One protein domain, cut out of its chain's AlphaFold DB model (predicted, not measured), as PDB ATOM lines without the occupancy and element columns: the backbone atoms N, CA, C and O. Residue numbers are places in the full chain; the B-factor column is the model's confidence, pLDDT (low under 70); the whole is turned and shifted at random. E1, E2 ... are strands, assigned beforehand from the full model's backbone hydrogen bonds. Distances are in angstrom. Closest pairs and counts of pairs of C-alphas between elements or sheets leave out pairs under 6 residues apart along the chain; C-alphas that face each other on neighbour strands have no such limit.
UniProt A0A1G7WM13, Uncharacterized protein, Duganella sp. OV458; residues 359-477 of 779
ATOM      1  N   ALA A 359      13.794 -16.007  47.386       95.56
ATOM      2  CA  ALA A 359      12.444 -16.483  47.081       95.56
ATOM      3  C   ALA A 359      12.517 -17.833  46.354       95.56
ATOM      4  O   ALA A 359      13.597 -18.226  45.913       95.56
ATOM      5  N   LEU A 360      11.387 -18.529  46.198       94.56
ATOM      6  CA  LEU A 360      11.314 -19.653  45.259       94.56
ATOM      7  C   LEU A 360      11.628 -19.171  43.841       94.56
ATOM      8  O   LEU A 360      11.254 -18.060  43.453       94.56
ATOM      9  N   ALA A 361      12.316 -20.011  43.074       93.62
ATOM     10  CA  ALA A 361      12.541 -19.723  41.669       93.62
ATOM     11  C   ALA A 361      11.251 -19.889  40.857       93.62
ATOM     12  O   ALA A 361      10.306 -20.579  41.251       93.62
ATOM     13  N   SER A 362      11.233 -19.291  39.666       87.06
ATOM     14  CA  SER A 362      10.131 -19.464  38.717       87.06
ATOM     15  C   SER A 362       9.936 -20.946  38.377       87.06
ATOM     16  O   SER A 362      10.867 -21.600  37.919       87.06
ATOM     17  N   GLY A 363       8.716 -21.459  38.552       85.88
ATOM     18  CA  GLY A 363       8.373 -22.870  38.328       85.88
ATOM     19  C   GLY A 363       8.581 -23.787  39.539       85.88
ATOM     20  O   GLY A 363       8.009 -24.871  39.549       85.88
ATOM     21  N   SER A 364       9.323 -23.346  40.562       91.75
ATOM     22  CA  SER A 364       9.403 -24.030  41.865       91.75
ATOM     23  C   SER A 364       8.278 -23.613  42.814       91.75
ATOM     24  O   SER A 364       7.999 -24.311  43.784       91.75
ATOM     25  N   ASP A 365       7.618 -22.488  42.536       92.25
ATOM     26  CA  ASP A 365       6.334 -22.125  43.142       92.25
ATOM     27  C   ASP A 365       5.206 -22.722  42.283       92.25
ATOM     28  O   ASP A 365       4.816 -22.146  41.264       92.25
ATOM     29  N   THR A 366       4.791 -23.951  42.605       89.38
ATOM     30  CA  THR A 366       3.885 -24.778  41.779       89.38
ATOM     31  C   THR A 366       2.407 -24.426  41.941       89.38
ATOM     32  O   THR A 366       1.566 -24.971  41.221       89.38
ATOM     33  N   GLY A 367       2.093 -23.555  42.898       86.88
ATOM     34  CA  GLY A 367       0.746 -23.133  43.231       86.88
ATOM     35  C   GLY A 367       0.062 -22.269  42.174       86.88
ATOM     36  O   GLY A 367       0.547 -22.027  41.068       86.88
ATOM     37  N   ILE A 368      -1.125 -21.779  42.531       83.25
ATOM     38  CA  ILE A 368      -1.920 -20.876  41.676       83.25
ATOM     39  C   ILE A 368      -1.233 -19.514  41.499       83.25
ATOM     40  O   ILE A 368      -1.366 -18.870  40.456       83.25
ATOM     41  N   SER A 369      -0.521 -19.064  42.529       87.69
ATOM     42  CA  SER A 369       0.342 -17.890  42.491       87.69
ATOM     43  C   SER A 369       1.782 -18.348  42.316       87.69
ATOM     44  O   SER A 369       2.208 -19.302  42.946       87.69
ATOM     45  N   SER A 370       2.552 -17.640  41.493       87.69
ATOM     46  CA  SER A 370       3.978 -17.926  41.298       87.69
ATOM     47  C   SER A 370       4.889 -17.077  42.199       87.69
ATOM     48  O   SER A 370       6.035 -16.814  41.830       87.69
ATOM     49  N   THR A 371       4.341 -16.479  43.262       88.44
ATOM     50  CA  THR A 371       5.053 -15.488  44.094       88.44
ATOM     51  C   THR A 371       4.669 -15.495  45.575       88.44
ATOM     52  O   THR A 371       5.159 -14.642  46.319       88.44
ATOM     53  N   ASP A 372       3.776 -16.380  46.016       90.69
ATOM     54  CA  ASP A 372       3.337 -16.425  47.418       90.69
ATOM     55  C   ASP A 372       4.100 -17.458  48.256       90.69
ATOM     56  O   ASP A 372       3.962 -17.456  49.482       90.69
ATOM     57  N   GLY A 373       4.965 -18.260  47.628       92.25
ATOM     58  CA  GLY A 373       5.814 -19.215  48.325       92.25
ATOM     59  C   GLY A 373       5.068 -20.465  48.785       92.25
ATOM     60  O   GLY A 373       5.567 -21.138  49.687       92.25
ATOM     61  N   LEU A 374       3.886 -20.756  48.233       93.75
ATOM     62  CA  LEU A 374       3.090 -21.938  48.553       93.75
ATOM     63  C   LEU A 374       3.216 -22.977  47.430       93.75
ATOM     64  O   LEU A 374       2.655 -22.829  46.349       93.75
ATOM     65  N   THR A 375       3.922 -24.068  47.714       93.94
ATOM     66  CA  THR A 375       4.336 -25.044  46.699       93.94
ATOM     67  C   THR A 375       4.185 -26.476  47.192       93.94
ATOM     68  O   THR A 375       4.324 -26.751  48.381       93.94
ATOM     69  N   ASN A 376       3.955 -27.413  46.281       93.12
ATOM     70  CA  ASN A 376       4.050 -28.842  46.566       93.12
ATOM     71  C   ASN A 376       5.425 -29.422  46.220       93.12
ATOM     72  O   ASN A 376       5.706 -30.588  46.500       93.12
ATOM     73  N   HIS A 377       6.296 -28.623  45.602       91.38
ATOM     74  CA  HIS A 377       7.603 -29.074  45.160       91.38
ATOM     75  C   HIS A 377       8.633 -27.931  45.164       91.38
ATOM     76  O   HIS A 377       8.929 -27.346  44.119       91.38
ATOM     77  N   PRO A 378       9.224 -27.605  46.330       90.81
ATOM     78  CA  PRO A 378      10.211 -26.533  46.465       90.81
ATOM     79  C   PRO A 378      11.589 -26.962  45.927       90.81
ATOM     80  O   PRO A 378      12.514 -27.204  46.698       90.81
ATOM     81  N   ALA A 379      11.737 -27.082  44.606       92.94
ATOM     82  CA  ALA A 379      12.964 -27.600  43.995       92.94
ATOM     83  C   ALA A 379      14.145 -26.624  44.081       92.94
ATOM     84  O   ALA A 379      15.278 -27.033  44.327       92.94
ATOM     85  N   THR A 380      13.891 -25.334  43.855       94.56
ATOM     86  CA  THR A 380      14.949 -24.327  43.720       94.56
ATOM     87  C   THR A 380      14.540 -22.979  44.305       94.56
ATOM     88  O   THR A 380      13.371 -22.575  44.263       94.56
ATOM     89  N   VAL A 381      15.526 -22.253  44.828       96.06
ATOM     90  CA  VAL A 381      15.382 -20.867  45.289       96.06
ATOM     91  C   VAL A 381      16.260 -19.935  44.471       96.06
ATOM     92  O   VAL A 381      17.367 -20.290  44.080       96.06
ATOM     93  N   THR A 382      15.789 -18.712  44.264       95.50
ATOM     94  CA  THR A 382      16.537 -17.646  43.605       95.50
ATOM     95  C   THR A 382      17.014 -16.635  44.643       95.50
ATOM     96  O   THR A 382      16.211 -15.971  45.307       95.50
ATOM     97  N   LEU A 383      18.331 -16.466  44.760       96.50
ATOM     98  CA  LEU A 383      18.965 -15.431  45.575       96.50
ATOM     99  C   LEU A 383      19.304 -14.211  44.714       96.50
ATOM    100  O   LEU A 383      19.960 -14.330  43.679       96.50
ATOM    101  N   ASN A 384      18.920 -13.018  45.169       94.25
ATOM    102  CA  ASN A 384      19.390 -11.759  44.595       94.25
ATOM    103  C   ASN A 384      20.853 -11.516  44.988       94.25
ATOM    104  O   ASN A 384      21.159 -11.332  46.160       94.25
ATOM    105  N   VAL A 385      21.743 -11.440  44.004       90.94
ATOM    106  CA  VAL A 385      23.188 -11.214  44.190       90.94
ATOM    107  C   VAL A 385      23.669  -9.907  43.554       90.94
ATOM    108  O   VAL A 385      24.867  -9.652  43.458       90.94
ATOM    109  N   ALA A 386      22.740  -9.048  43.126       87.81
ATOM    110  CA  ALA A 386      23.060  -7.804  42.444       87.81
ATOM    111  C   ALA A 386      23.893  -6.865  43.334       87.81
ATOM    112  O   ALA A 386      23.448  -6.447  44.399       87.81
ATOM    113  N   GLY A 387      25.085  -6.487  42.866       84.12
ATOM    114  CA  GLY A 387      25.978  -5.570  43.584       84.12
ATOM    115  C   GLY A 387      26.781  -6.208  44.723       84.12
ATOM    116  O   GLY A 387      27.518  -5.491  45.403       84.12
ATOM    117  N   LEU A 388      26.669  -7.529  44.919       86.75
ATOM    118  CA  LEU A 388      27.557  -8.254  45.820       86.75
ATOM    119  C   LEU A 388      28.954  -8.391  45.231       86.75
ATOM    120  O   LEU A 388      29.141  -8.547  44.023       86.75
ATOM    121  N   HIS A 389      29.916  -8.357  46.138       84.00
ATOM    122  CA  HIS A 389      31.334  -8.330  45.861       84.00
ATOM    123  C   HIS A 389      32.069  -8.932  47.080       84.00
ATOM    124  O   HIS A 389      31.497  -8.994  48.171       84.00
ATOM    125  N   GLY A 390      33.278  -9.449  46.887       83.19
ATOM    126  CA  GLY A 390      34.155  -9.996  47.929       83.19
ATOM    127  C   GLY A 390      34.230 -11.521  47.966       83.19
ATOM    128  O   GLY A 390      34.802 -12.075  48.901       83.19
ATOM    129  N   PHE A 391      33.633 -12.193  46.979       85.94
ATOM    130  CA  PHE A 391      33.654 -13.649  46.869       85.94
ATOM    131  C   PHE A 391      34.983 -14.159  46.316       85.94
ATOM    132  O   PHE A 391      35.537 -13.596  45.371       85.94
ATOM    133  N   HIS A 392      35.421 -15.301  46.829       86.06
ATOM    134  CA  HIS A 392      36.530 -16.078  46.303       86.06
ATOM    135  C   HIS A 392      36.047 -17.434  45.791       86.06
ATOM    136  O   HIS A 392      34.996 -17.947  46.176       86.06
ATOM    137  N   ALA A 393      36.825 -18.033  44.889       86.75
ATOM    138  CA  ALA A 393      36.522 -19.370  44.406       86.75
ATOM    139  C   ALA A 393      36.706 -20.352  45.569       86.75
ATOM    140  O   ALA A 393      37.748 -20.332  46.224       86.75
ATOM    141  N   GLY A 394      35.709 -21.200  45.804       89.38
ATOM    142  CA  GLY A 394      35.641 -22.087  46.964       89.38
ATOM    143  C   GLY A 394      34.740 -21.580  48.092       89.38
ATOM    144  O   GLY A 394      34.317 -22.397  48.907       89.38
ATOM    145  N   ASP A 395      34.370 -20.294  48.114       92.50
ATOM    146  CA  ASP A 395      33.309 -19.824  49.010       92.50
ATOM    147  C   ASP A 395      32.002 -20.564  48.685       92.50
ATOM    148  O   ASP A 395      31.753 -20.955  47.545       92.50
ATOM    149  N   THR A 396      31.148 -20.766  49.681       95.31
ATOM    150  CA  THR A 396      29.891 -21.506  49.537       95.31
ATOM    151  C   THR A 396      28.719 -20.643  49.976       95.31
ATOM    152  O   THR A 396      28.717 -20.087  51.072       95.31
ATOM    153  N   ILE A 397      27.696 -20.535  49.133       96.00
ATOM    154  CA  ILE A 397      26.385 -20.019  49.526       96.00
ATOM    155  C   ILE A 397      25.566 -21.206  50.026       96.00
ATOM    156  O   ILE A 397      25.268 -22.116  49.262       96.00
ATOM    157  N   GLU A 398      25.190 -21.194  51.297       97.19
ATOM    158  CA  GLU A 398      24.304 -22.181  51.911       97.19
ATOM    159  C   GLU A 398      22.886 -21.620  52.005       97.19
ATOM    160  O   GLU A 398      22.694 -20.488  52.459       97.19
ATOM    161  N   ILE A 399      21.887 -22.421  51.642       97.69
ATOM    162  CA  ILE A 399      20.486 -22.178  51.982       97.69
ATOM    163  C   ILE A 399      20.197 -22.905  53.287       97.69
ATOM    164  O   ILE A 399      20.303 -24.128  53.357       97.69
ATOM    165  N   ILE A 400      19.836 -22.152  54.318       96.69
ATOM    166  CA  ILE A 400      19.546 -22.665  55.654       96.69
ATOM    167  C   ILE A 400      18.064 -22.510  55.992       96.69
ATOM    168  O   ILE A 400      17.477 -21.454  55.758       96.69
ATOM    169  N   ASP A 401      17.477 -23.540  56.595       96.44
ATOM    170  CA  ASP A 401      16.151 -23.483  57.207       96.44
ATOM    171  C   ASP A 401      16.276 -23.078  58.681       96.44
ATOM    172  O   ASP A 401      16.548 -23.897  59.567       96.44
ATOM    173  N   VAL A 402      16.067 -21.791  58.968       96.31
ATOM    174  CA  VAL A 402      16.195 -21.258  60.333       96.31
ATOM    175  C   VAL A 402      15.026 -21.637  61.239       96.31
ATOM    176  O   VAL A 402      15.152 -21.542  62.461       96.31
ATOM    177  N   SER A 403      13.912 -22.119  60.682       96.06
ATOM    178  CA  SER A 403      12.839 -22.738  61.470       96.06
ATOM    179  C   SER A 403      13.153 -24.175  61.891       96.06
ATOM    180  O   SER A 403      12.525 -24.677  62.822       96.06
ATOM    181  N   ASN A 404      14.158 -24.810  61.282       92.25
ATOM    182  CA  ASN A 404      14.565 -26.185  61.562       92.25
ATOM    183  C   ASN A 404      16.046 -26.280  61.963       92.25
ATOM    184  O   ASN A 404      16.854 -26.981  61.357       92.25
ATOM    185  N   GLY A 405      16.426 -25.513  62.988       92.19
ATOM    186  CA  GLY A 405      17.769 -25.582  63.571       92.19
ATOM    187  C   GLY A 405      18.896 -25.102  62.650       92.19
ATOM    188  O   GLY A 405      20.047 -25.462  62.888       92.19
ATOM    189  N   SER A 406      18.580 -24.298  61.629       93.69
ATOM    190  CA  SER A 406      19.522 -23.829  60.604       93.69
ATOM    191  C   SER A 406      20.147 -24.966  59.793       93.69
ATOM    192  O   SER A 406      21.316 -24.887  59.416       93.69
ATOM    193  N   ALA A 407      19.377 -26.030  59.539       94.56
ATOM    194  CA  ALA A 407      19.793 -27.109  58.651       94.56
ATOM    195  C   ALA A 407      20.084 -26.561  57.246       94.56
ATOM    196  O   ALA A 407      19.293 -25.781  56.714       94.56
ATOM    197  N   VAL A 408      21.207 -26.968  56.650       95.62
ATOM    198  CA  VAL A 408      21.533 -26.642  55.256       95.62
ATOM    199  C   VAL A 408      20.669 -27.519  54.354       95.62
ATOM    200  O   VAL A 408      20.756 -28.744  54.414       95.62
ATOM    201  N   VAL A 409      19.812 -26.888  53.555       95.88
ATOM    202  CA  VAL A 409      18.846 -27.547  52.660       95.88
ATOM    203  C   VAL A 409      19.198 -27.379  51.185       95.88
ATOM    204  O   VAL A 409      18.588 -28.022  50.348       95.88
ATOM    205  N   GLY A 410      20.193 -26.555  50.865       96.69
ATOM    206  CA  GLY A 410      20.735 -26.374  49.519       96.69
ATOM    207  C   GLY A 410      22.070 -25.644  49.583       96.69
ATOM    208  O   GLY A 410      22.366 -24.976  50.580       96.69
ATOM    209  N   SER A 411      22.898 -25.764  48.547       95.81
ATOM    210  CA  SER A 411      24.197 -25.089  48.519       95.81
ATOM    211  C   SER A 411      24.688 -24.780  47.107       95.81
ATOM    212  O   SER A 411      24.330 -25.448  46.142       95.81
ATOM    213  N   TYR A 412      25.531 -23.757  46.985       95.06
ATOM    214  CA  TYR A 412      26.208 -23.400  45.744       95.06
ATOM    215  C   TYR A 412      27.645 -22.966  46.032       95.06
ATOM    216  O   TYR A 412      27.874 -21.955  46.698       95.06
ATOM    217  N   VAL A 413      28.616 -23.727  45.523       93.75
ATOM    218  CA  VAL A 413      30.044 -23.402  45.642       93.75
ATOM    219  C   VAL A 413      30.441 -22.451  44.521       93.75
ATOM    220  O   VAL A 413      30.249 -22.755  43.343       93.75
ATOM    221  N   ILE A 414      31.040 -21.321  44.885       89.88
ATOM    222  CA  ILE A 414      31.521 -20.314  43.948       89.88
ATOM    223  C   ILE A 414      32.707 -20.880  43.174       89.88
ATOM    224  O   ILE A 414      33.736 -21.248  43.746       89.88
ATOM    225  N   GLN A 415      32.591 -20.940  41.853       87.75
ATOM    226  CA  GLN A 415      33.648 -21.436  40.979       87.75
ATOM    227  C   GLN A 415      34.507 -20.282  40.461       87.75
ATOM    228  O   GLN A 415      34.059 -19.145  40.358       87.75
ATOM    229  N   SER A 416      35.737 -20.563  40.018       82.81
ATOM    230  CA  SER A 416      36.577 -19.534  39.380       82.81
ATOM    231  C   SER A 416      35.915 -18.904  38.145       82.81
ATOM    232  O   SER A 416      36.195 -17.755  37.819       82.81
ATOM    233  N   GLY A 417      35.025 -19.641  37.468       77.19
ATOM    234  CA  GLY A 417      34.233 -19.132  36.345       77.19
ATOM    235  C   GLY A 417      33.157 -18.112  36.736       77.19
ATOM    236  O   GLY A 417      32.729 -17.346  35.875       77.19
ATOM    237  N   ASP A 418      32.759 -18.055  38.010       79.31
ATOM    238  CA  ASP A 418      31.794 -17.077  38.524       79.31
ATOM    239  C   ASP A 418      32.425 -15.685  38.754       79.31
ATOM    240  O   ASP A 418      31.696 -14.707  38.907       79.31
ATOM    241  N   LEU A 419      33.764 -15.579  38.742       79.44
ATOM    242  CA  LEU A 419      34.541 -14.417  39.214       79.44
ATOM    243  C   LEU A 419      35.191 -13.575  38.094       79.44
ATOM    244  O   LEU A 419      36.285 -13.031  38.255       79.44
ATOM    245  N   PHE A 420      34.593 -13.510  36.904       68.00
ATOM    246  CA  PHE A 420      35.261 -12.937  35.729       68.00
ATOM    247  C   PHE A 420      35.214 -11.390  35.675       68.00
ATOM    248  O   PHE A 420      34.139 -10.819  35.529       68.00
ATOM    249  N   TYR A 421      36.409 -10.764  35.645       51.19
ATOM    250  CA  TYR A 421      36.784  -9.325  35.671       51.19
ATOM    251  C   TYR A 421      37.023  -8.703  37.052       51.19
ATOM    252  O   TYR A 421      36.113  -8.595  37.854       51.19
ATOM    253  N   GLY A 422      38.223  -8.131  37.236       50.38
ATOM    254  CA  GLY A 422      38.544  -7.213  38.334       50.38
ATOM    255  C   GLY A 422      38.568  -7.849  39.723       50.38
ATOM    256  O   GLY A 422      38.613  -9.063  39.880       50.38
ATOM    257  N   ASP A 423      38.590  -6.977  40.720       46.50
ATOM    258  CA  ASP A 423      38.942  -7.274  42.105       46.50
ATOM    259  C   ASP A 423      37.759  -7.863  42.905       46.50
ATOM    260  O   ASP A 423      37.944  -8.192  44.072       46.50
ATOM    261  N   ASP A 424      36.538  -7.899  42.332       58.88
ATOM    262  CA  ASP A 424      35.325  -7.876  43.167       58.88
ATOM    263  C   ASP A 424      33.962  -8.191  42.481       58.88
ATOM    264  O   ASP A 424      33.009  -7.425  42.628       58.88
ATOM    265  N   TYR A 425      33.810  -9.256  41.673       60.88
ATOM    266  CA  TYR A 425      32.601  -9.378  40.822       60.88
ATOM    267  C   TYR A 425      32.024 -10.794  40.714       60.88
ATOM    268  O   TYR A 425      32.525 -11.648  39.990       60.88
ATOM    269  N   PHE A 426      30.893 -11.013  41.389       67.31
ATOM    270  CA  PHE A 426      30.028 -12.177  41.200       67.31
ATOM    271  C   PHE A 426      29.295 -12.051  39.850       67.31
ATOM    272  O   PHE A 426      28.157 -11.584  39.824       67.31
ATOM    273  N   SER A 427      29.990 -12.326  38.728       57.31
ATOM    274  CA  SER A 427      29.558 -12.494  37.308       57.31
ATOM    275  C   SER A 427      30.553 -11.871  36.323       57.31
ATOM    276  O   SER A 427      31.141 -10.846  36.623       57.31
ATOM    277  N   VAL A 428      30.780 -12.374  35.107       52.66
ATOM    278  CA  VAL A 428      29.826 -12.774  34.060       52.66
ATOM    279  C   VAL A 428      30.520 -13.779  33.123       52.66
ATOM    280  O   VAL A 428      31.737 -13.722  32.970       52.66
ATOM    281  N   ASN A 429      29.787 -14.664  32.432       53.25
ATOM    282  CA  ASN A 429      30.335 -15.394  31.274       53.25
ATOM    283  C   ASN A 429      31.189 -14.441  30.411       53.25
ATOM    284  O   ASN A 429      30.710 -13.360  30.088       53.25
ATOM    285  N   GLN A 430      32.396 -14.850  29.996       56.97
ATOM    286  CA  GLN A 430      33.329 -14.065  29.167       56.97
ATOM    287  C   GLN A 430      32.711 -13.353  27.939       56.97
ATOM    288  O   GLN A 430      33.328 -12.453  27.373       56.97
ATOM    289  N   TYR A 431      31.515 -13.763  27.505       60.78
ATOM    290  CA  TYR A 431      30.762 -13.203  26.381       60.78
ATOM    291  C   TYR A 431      29.653 -12.200  26.753       60.78
ATOM    292  O   TYR A 431      29.041 -11.626  25.854       60.78
ATOM    293  N   ASN A 432      29.368 -11.977  28.035       63.69
ATOM    294  CA  ASN A 432      28.365 -11.026  28.510       63.69
ATOM    295  C   ASN A 432      29.031 -10.099  29.538       63.69
ATOM    296  O   ASN A 432      29.783 -10.552  30.378       63.69
ATOM    297  N   SER A 433      28.816  -8.792  29.455       66.44
ATOM    298  CA  SER A 433      29.431  -7.813  30.364       66.44
ATOM    299  C   SER A 433      28.467  -7.309  31.443       66.44
ATOM    300  O   SER A 433      28.808  -6.391  32.185       66.44
ATOM    301  N   ALA A 434      27.235  -7.830  31.486       72.12
ATOM    302  CA  ALA A 434      26.216  -7.417  32.443       72.12
ATOM    303  C   ALA A 434      26.310  -8.235  33.740       72.12
ATOM    304  O   ALA A 434      26.336  -9.466  33.657       72.12
ATOM    305  N   PRO A 435      26.300  -7.589  34.921       73.50
ATOM    306  CA  PRO A 435      26.411  -8.303  36.179       73.50
ATOM    307  C   PRO A 435      25.230  -9.261  36.403       73.50
ATOM    308  O   PRO A 435      24.092  -8.959  36.035       73.50
ATOM    309  N   ARG A 436      25.485 -10.410  37.034       81.50
ATOM    310  CA  ARG A 436      24.473 -11.379  37.456       81.50
ATOM    311  C   ARG A 436      23.650 -10.737  38.557       81.50
ATOM    312  O   ARG A 436      24.166 -10.300  39.579       81.50
ATOM    313  N   SER A 437      22.347 -10.673  38.329       86.62
ATOM    314  CA  SER A 437      21.393 -10.168  39.310       86.62
ATOM    315  C   SER A 437      20.931 -11.252  40.274       86.62
ATOM    316  O   SER A 437      20.576 -10.943  41.409       86.62
ATOM    317  N   THR A 438      20.914 -12.511  39.832       90.88
ATOM    318  CA  THR A 438      20.357 -13.631  40.592       90.88
ATOM    319  C   THR A 438      21.122 -14.937  40.379       90.88
ATOM    320  O   THR A 438      21.679 -15.180  39.305       90.88
ATOM    321  N   VAL A 439      21.130 -15.796  41.394       91.81
ATOM    322  CA  VAL A 439      21.598 -17.188  41.322       91.81
ATOM    323  C   VAL A 439      20.481 -18.110  41.786       91.81
ATOM    324  O   VAL A 439      19.890 -17.864  42.835       91.81
ATOM    325  N   ASP A 440      20.201 -19.137  40.990       94.25
ATOM    326  CA  ASP A 440      19.304 -20.217  41.386       94.25
ATOM    327  C   ASP A 440      20.134 -21.290  42.084       94.25
ATOM    328  O   ASP A 440      21.238 -21.616  41.635       94.25
ATOM    329  N   ILE A 441      19.626 -21.770  43.213       95.69
ATOM    330  CA  ILE A 441      20.276 -22.750  44.075       95.69
ATOM    331  C   ILE A 441      19.274 -23.873  44.311       95.69
ATOM    332  O   ILE A 441      18.145 -23.626  44.752       95.69
ATOM    333  N   ASP A 442      19.698 -25.090  43.990       95.75
ATOM    334  CA  ASP A 442      18.897 -26.291  44.173       95.75
ATOM    335  C   ASP A 442      18.763 -26.615  45.667       95.75
ATOM    336  O   ASP A 442      19.671 -26.376  46.472       95.75
ATOM    337  N   ILE A 443      17.599 -27.135  46.044       93.56
ATOM    338  CA  ILE A 443      17.301 -27.599  47.394       93.56
ATOM    339  C   ILE A 443      17.526 -29.121  47.417       93.56
ATOM    340  O   ILE A 443      16.726 -29.896  46.896       93.56
ATOM    341  N   ASP A 444      18.643 -29.549  48.007       74.88
ATOM    342  CA  ASP A 444      19.139 -30.937  48.021       74.88
ATOM    343  C   ASP A 444      18.398 -31.858  49.017       74.88
ATOM    344  O   ASP A 444      18.566 -33.080  48.995       74.88
ATOM    345  N   GLY A 445      17.570 -31.296  49.903       68.25
ATOM    346  CA  GLY A 445      16.729 -32.038  50.844       68.25
ATOM    347  C   GLY A 445      15.260 -31.683  50.660       68.25
ATOM    348  O   GLY A 445      14.899 -30.519  50.783       68.25
ATOM    349  N   THR A 446      14.393 -32.669  50.404       72.12
ATOM    350  CA  THR A 446      12.944 -32.426  50.315       72.12
ATOM    351  C   THR A 446      12.447 -31.854  51.638       72.12
ATOM    352  O   THR A 446      12.355 -32.578  52.635       72.12
ATOM    353  N   LEU A 447      12.155 -30.554  51.644       91.31
ATOM    354  CA  LEU A 447      11.397 -29.912  52.707       91.31
ATOM    355  C   LEU A 447      10.080 -30.687  52.855       91.31
ATOM    356  O   LEU A 447       9.407 -30.953  51.861       91.31
ATOM    357  N   GLY A 448       9.777 -31.141  54.071       91.25
ATOM    358  CA  GLY A 448       8.505 -31.812  54.351       91.25
ATOM    359  C   GLY A 448       7.351 -30.813  54.394       91.25
ATOM    360  O   GLY A 448       7.582 -29.615  54.322       91.25
ATOM    361  N   ASP A 449       6.118 -31.294  54.560       92.75
ATOM    362  CA  ASP A 449       4.965 -30.395  54.676       92.75
ATOM    363  C   ASP A 449       5.099 -29.430  55.866       92.75
ATOM    364  O   ASP A 449       5.496 -29.818  56.974       92.75
ATOM    365  N   GLY A 450       4.693 -28.180  55.648       94.38
ATOM    366  CA  GLY A 450       4.701 -27.115  56.643       94.38
ATOM    367  C   GLY A 450       5.385 -25.836  56.166       94.38
ATOM    368  O   GLY A 450       5.818 -25.701  55.026       94.38
ATOM    369  N   THR A 451       5.450 -24.849  57.058       96.06
ATOM    370  CA  THR A 451       6.106 -23.566  56.781       96.06
ATOM    371  C   THR A 451       7.584 -23.614  57.163       96.06
ATOM    372  O   THR A 451       7.928 -23.941  58.298       96.06
ATOM    373  N   HIS A 452       8.430 -23.188  56.232       96.25
ATOM    374  CA  HIS A 452       9.877 -23.081  56.325       96.25
ATOM    375  C   HIS A 452      10.320 -21.626  56.173       96.25
ATOM    376  O   HIS A 452       9.858 -20.896  55.295       96.25
ATOM    377  N   ALA A 453      11.249 -21.200  57.022       97.12
ATOM    378  CA  ALA A 453      11.902 -19.904  56.951       97.12
ATOM    379  C   ALA A 453      13.314 -20.095  56.387       97.12
ATOM    380  O   ALA A 453      14.234 -20.449  57.125       97.12
ATOM    381  N   LEU A 454      13.491 -19.870  55.084       97.38
ATOM    382  CA  LEU A 454      14.783 -20.045  54.424       97.38
ATOM    383  C   LEU A 454      15.581 -18.742  54.392       97.38
ATOM    384  O   LEU A 454      15.035 -17.664  54.155       97.38
ATOM    385  N   GLN A 455      16.892 -18.837  54.582       98.00
ATOM    386  CA  GLN A 455      17.843 -17.748  54.352       98.00
ATOM    387  C   GLN A 455      19.054 -18.274  53.590       98.00
ATOM    388  O   GLN A 455      19.431 -19.430  53.746       98.00
ATOM    389  N   ALA A 456      19.702 -17.414  52.814       98.19
ATOM    390  CA  ALA A 456      21.006 -17.698  52.241       98.19
ATOM    391  C   ALA A 456      22.100 -17.095  53.125       98.19
ATOM    392  O   ALA A 456      21.958 -15.973  53.622       98.19
ATOM    393  N   ARG A 457      23.215 -17.801  53.296       97.00
ATOM    394  CA  ARG A 457      24.407 -17.323  54.006       97.00
ATOM    395  C   ARG A 457      25.655 -17.712  53.230       97.00
ATOM    396  O   ARG A 457      25.699 -18.784  52.646       97.00
ATOM    397  N   VAL A 458      26.671 -16.857  53.257       96.75
ATOM    398  CA  VAL A 458      27.989 -17.179  52.699       96.75
ATOM    399  C   VAL A 458      28.867 -17.779  53.790       96.75
ATOM    400  O   VAL A 458      28.917 -17.245  54.903       96.75
ATOM    401  N   VAL A 459      29.547 -18.866  53.447       95.88
ATOM    402  CA  VAL A 459      30.657 -19.461  54.187       95.88
ATOM    403  C   VAL A 459      31.897 -19.328  53.311       95.88
ATOM    404  O   VAL A 459      31.909 -19.865  52.205       95.88
ATOM    405  N   ASP A 460      32.915 -18.588  53.747       94.50
ATOM    406  CA  ASP A 460      34.168 -18.528  52.981       94.50
ATOM    407  C   ASP A 460      35.051 -19.764  53.193       94.50
ATOM    408  O   ASP A 460      34.789 -20.608  54.054       94.50
ATOM    409  N   VAL A 461      36.137 -19.853  52.426       92.69
ATOM    410  CA  VAL A 461      37.118 -20.951  52.514       92.69
ATOM    411  C   VAL A 461      37.767 -21.125  53.897       92.69
ATOM    412  O   VAL A 461      38.263 -22.213  54.185       92.69
ATOM    413  N   ALA A 462      37.741 -20.095  54.751       94.19
ATOM    414  CA  ALA A 462      38.254 -20.100  56.124       94.19
ATOM    415  C   ALA A 462      37.159 -20.362  57.182       94.19
ATOM    416  O   ALA A 462      37.431 -20.290  58.385       94.19
ATOM    417  N   GLY A 463      35.918 -20.617  56.751       93.81
ATOM    418  CA  GLY A 463      34.772 -20.898  57.613       93.81
ATOM    419  C   GLY A 463      34.107 -19.661  58.226       93.81
ATOM    420  O   GLY A 463      33.330 -19.791  59.175       93.81
ATOM    421  N   ASN A 464      34.395 -18.443  57.753       94.75
ATOM    422  CA  ASN A 464      33.678 -17.253  58.212       94.75
ATOM    423  C   ASN A 464      32.254 -17.235  57.680       94.75
ATOM    424  O   ASN A 464      32.005 -17.563  56.525       94.75
ATOM    425  N   THR A 465      31.344 -16.714  58.498       94.88
ATOM    426  CA  THR A 465      29.975 -16.413  58.083       94.88
ATOM    427  C   THR A 465      29.604 -14.981  58.428       94.88
ATOM    428  O   THR A 465      29.962 -14.497  59.504       94.88
ATOM    429  N   ALA A 466      28.840 -14.322  57.561       94.62
ATOM    430  CA  ALA A 466      28.325 -12.974  57.790       94.62
ATOM    431  C   ALA A 466      26.786 -12.955  57.868       94.62
ATOM    432  O   ALA A 466      26.131 -13.996  57.964       94.62
ATOM    433  N   THR A 467      26.198 -11.754  57.862       96.56
ATOM    434  CA  THR A 467      24.743 -11.563  57.887       96.56
ATOM    435  C   THR A 467      24.086 -12.270  56.702       96.56
ATOM    436  O   THR A 467      24.457 -12.032  55.554       96.56
ATOM    437  N   ALA A 468      23.100 -13.117  56.992       97.81
ATOM    438  CA  ALA A 468      22.323 -13.846  55.996       97.81
ATOM    439  C   ALA A 468      21.362 -12.930  55.205       97.81
ATOM    440  O   ALA A 468      21.144 -11.768  55.564       97.81
ATOM    441  N   SER A 469      20.779 -13.464  54.133       98.19
ATOM    442  CA  SER A 469      19.759 -12.794  53.322       98.19
ATOM    443  C   SER A 469      18.490 -12.484  54.116       98.19
ATOM    444  O   SER A 469      18.300 -12.926  55.250       98.19
ATOM    445  N   SER A 470      17.560 -11.765  53.492       97.19
ATOM    446  CA  SER A 470      16.176 -11.710  53.971       97.19
ATOM    447  C   SER A 470      15.577 -13.121  54.024       97.19
ATOM    448  O   SER A 470      15.938 -13.974  53.210       97.19
ATOM    449  N   VAL A 471      14.675 -13.353  54.980       97.06
ATOM    450  CA  VAL A 471      13.964 -14.630  55.131       97.06
ATOM    451  C   VAL A 471      12.943 -14.795  54.005       97.06
ATOM    452  O   VAL A 471      12.105 -13.914  53.807       97.06
ATOM    453  N   ALA A 472      12.985 -15.935  53.323       96.38
ATOM    454  CA  ALA A 472      11.932 -16.424  52.444       96.38
ATOM    455  C   ALA A 472      11.017 -17.360  53.244       96.38
ATOM    456  O   ALA A 472      11.472 -18.387  53.744       96.38
ATOM    457  N   SER A 473       9.741 -17.003  53.390       95.62
ATOM    458  CA  SER A 473       8.746 -17.894  53.995       95.62
ATOM    459  C   SER A 473       8.169 -18.785  52.903       95.62
ATOM    460  O   SER A 473       7.482 -18.280  52.021       95.62
ATOM    461  N   ILE A 474       8.451 -20.082  52.962       95.38
ATOM    462  CA  ILE A 474       7.994 -21.077  51.989       95.38
ATOM    463  C   ILE A 474       7.095 -22.059  52.720       95.38
ATOM    464  O   ILE A 474       7.491 -22.601  53.745       95.38
ATOM    465  N   THR A 475       5.885 -22.282  52.228       95.25
ATOM    466  CA  THR A 475       4.999 -23.318  52.757       95.25
ATOM    467  C   THR A 475       4.950 -24.462  51.768       95.25
ATOM    468  O   THR A 475       4.604 -24.269  50.606       95.25
ATOM    469  N   VAL A 476       5.332 -25.639  52.245       94.88
ATOM    470  CA  VAL A 476       5.287 -26.875  51.484       94.88
ATOM    471  C   VAL A 476       4.009 -27.607  51.836       94.88
ATOM    472  O   VAL A 476       3.711 -27.806  53.015       94.88
ATOM    473  N   ASP A 477       3.261 -27.996  50.817       93.44
ATOM    474  CA  ASP A 477       2.071 -28.816  50.969       93.44
ATOM    475  C   ASP A 477       2.025 -29.855  49.854       93.44
ATOM    476  O   ASP A 477       1.760 -29.537  48.699       93.44
TER     477      ASP A 477
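This is residues 359 to 477 of the 779 residues of an uncharacterized protein of Duganella sp. OV458 (UniProt A0A1G7WM13). With little regular structure, this is a small sandwich: a strongly twisted sheet, E3 E2 E5 E6, is partly covered on one face by the crossed pair E1 E4, with long unnamed stretches at both ends. The 119 printed residues hold six strands, E1 to E6 along the chain, antiparallel in both sheets, and no named helix; the class is all strand, with 38 residues in strands. It is compact, radius of gyration of the C-alphas 14.8 A, spanning 44 by 31 by 20 A.

E3, residues 407 to 413, and E2, residues 396 to 401, form a hairpin; N 399 and O 410 are 2.8 A apart. E5, residues 450 to 459, is E2's antiparallel neighbour, N 398 and O 457 at 2.8 A. E6, residues 472 to 476, forms a hairpin with E5, N 452 and O 474 at 2.7 A. E1, residues 380 to 384, and E4, residues 438 to 442, have N 383 and O 439 at 2.8 A.

E5 is 27.2 A long. C-alpha 380 is at (14.949, -24.327, 43.720), C-alpha 476 at (5.287, -26.875, 51.484).

The printed part has no cut. Links E1 to E2, E3 to E4 and E5 to E6 are long. Residues 420 to 433 and 445 have pLDDT under 70.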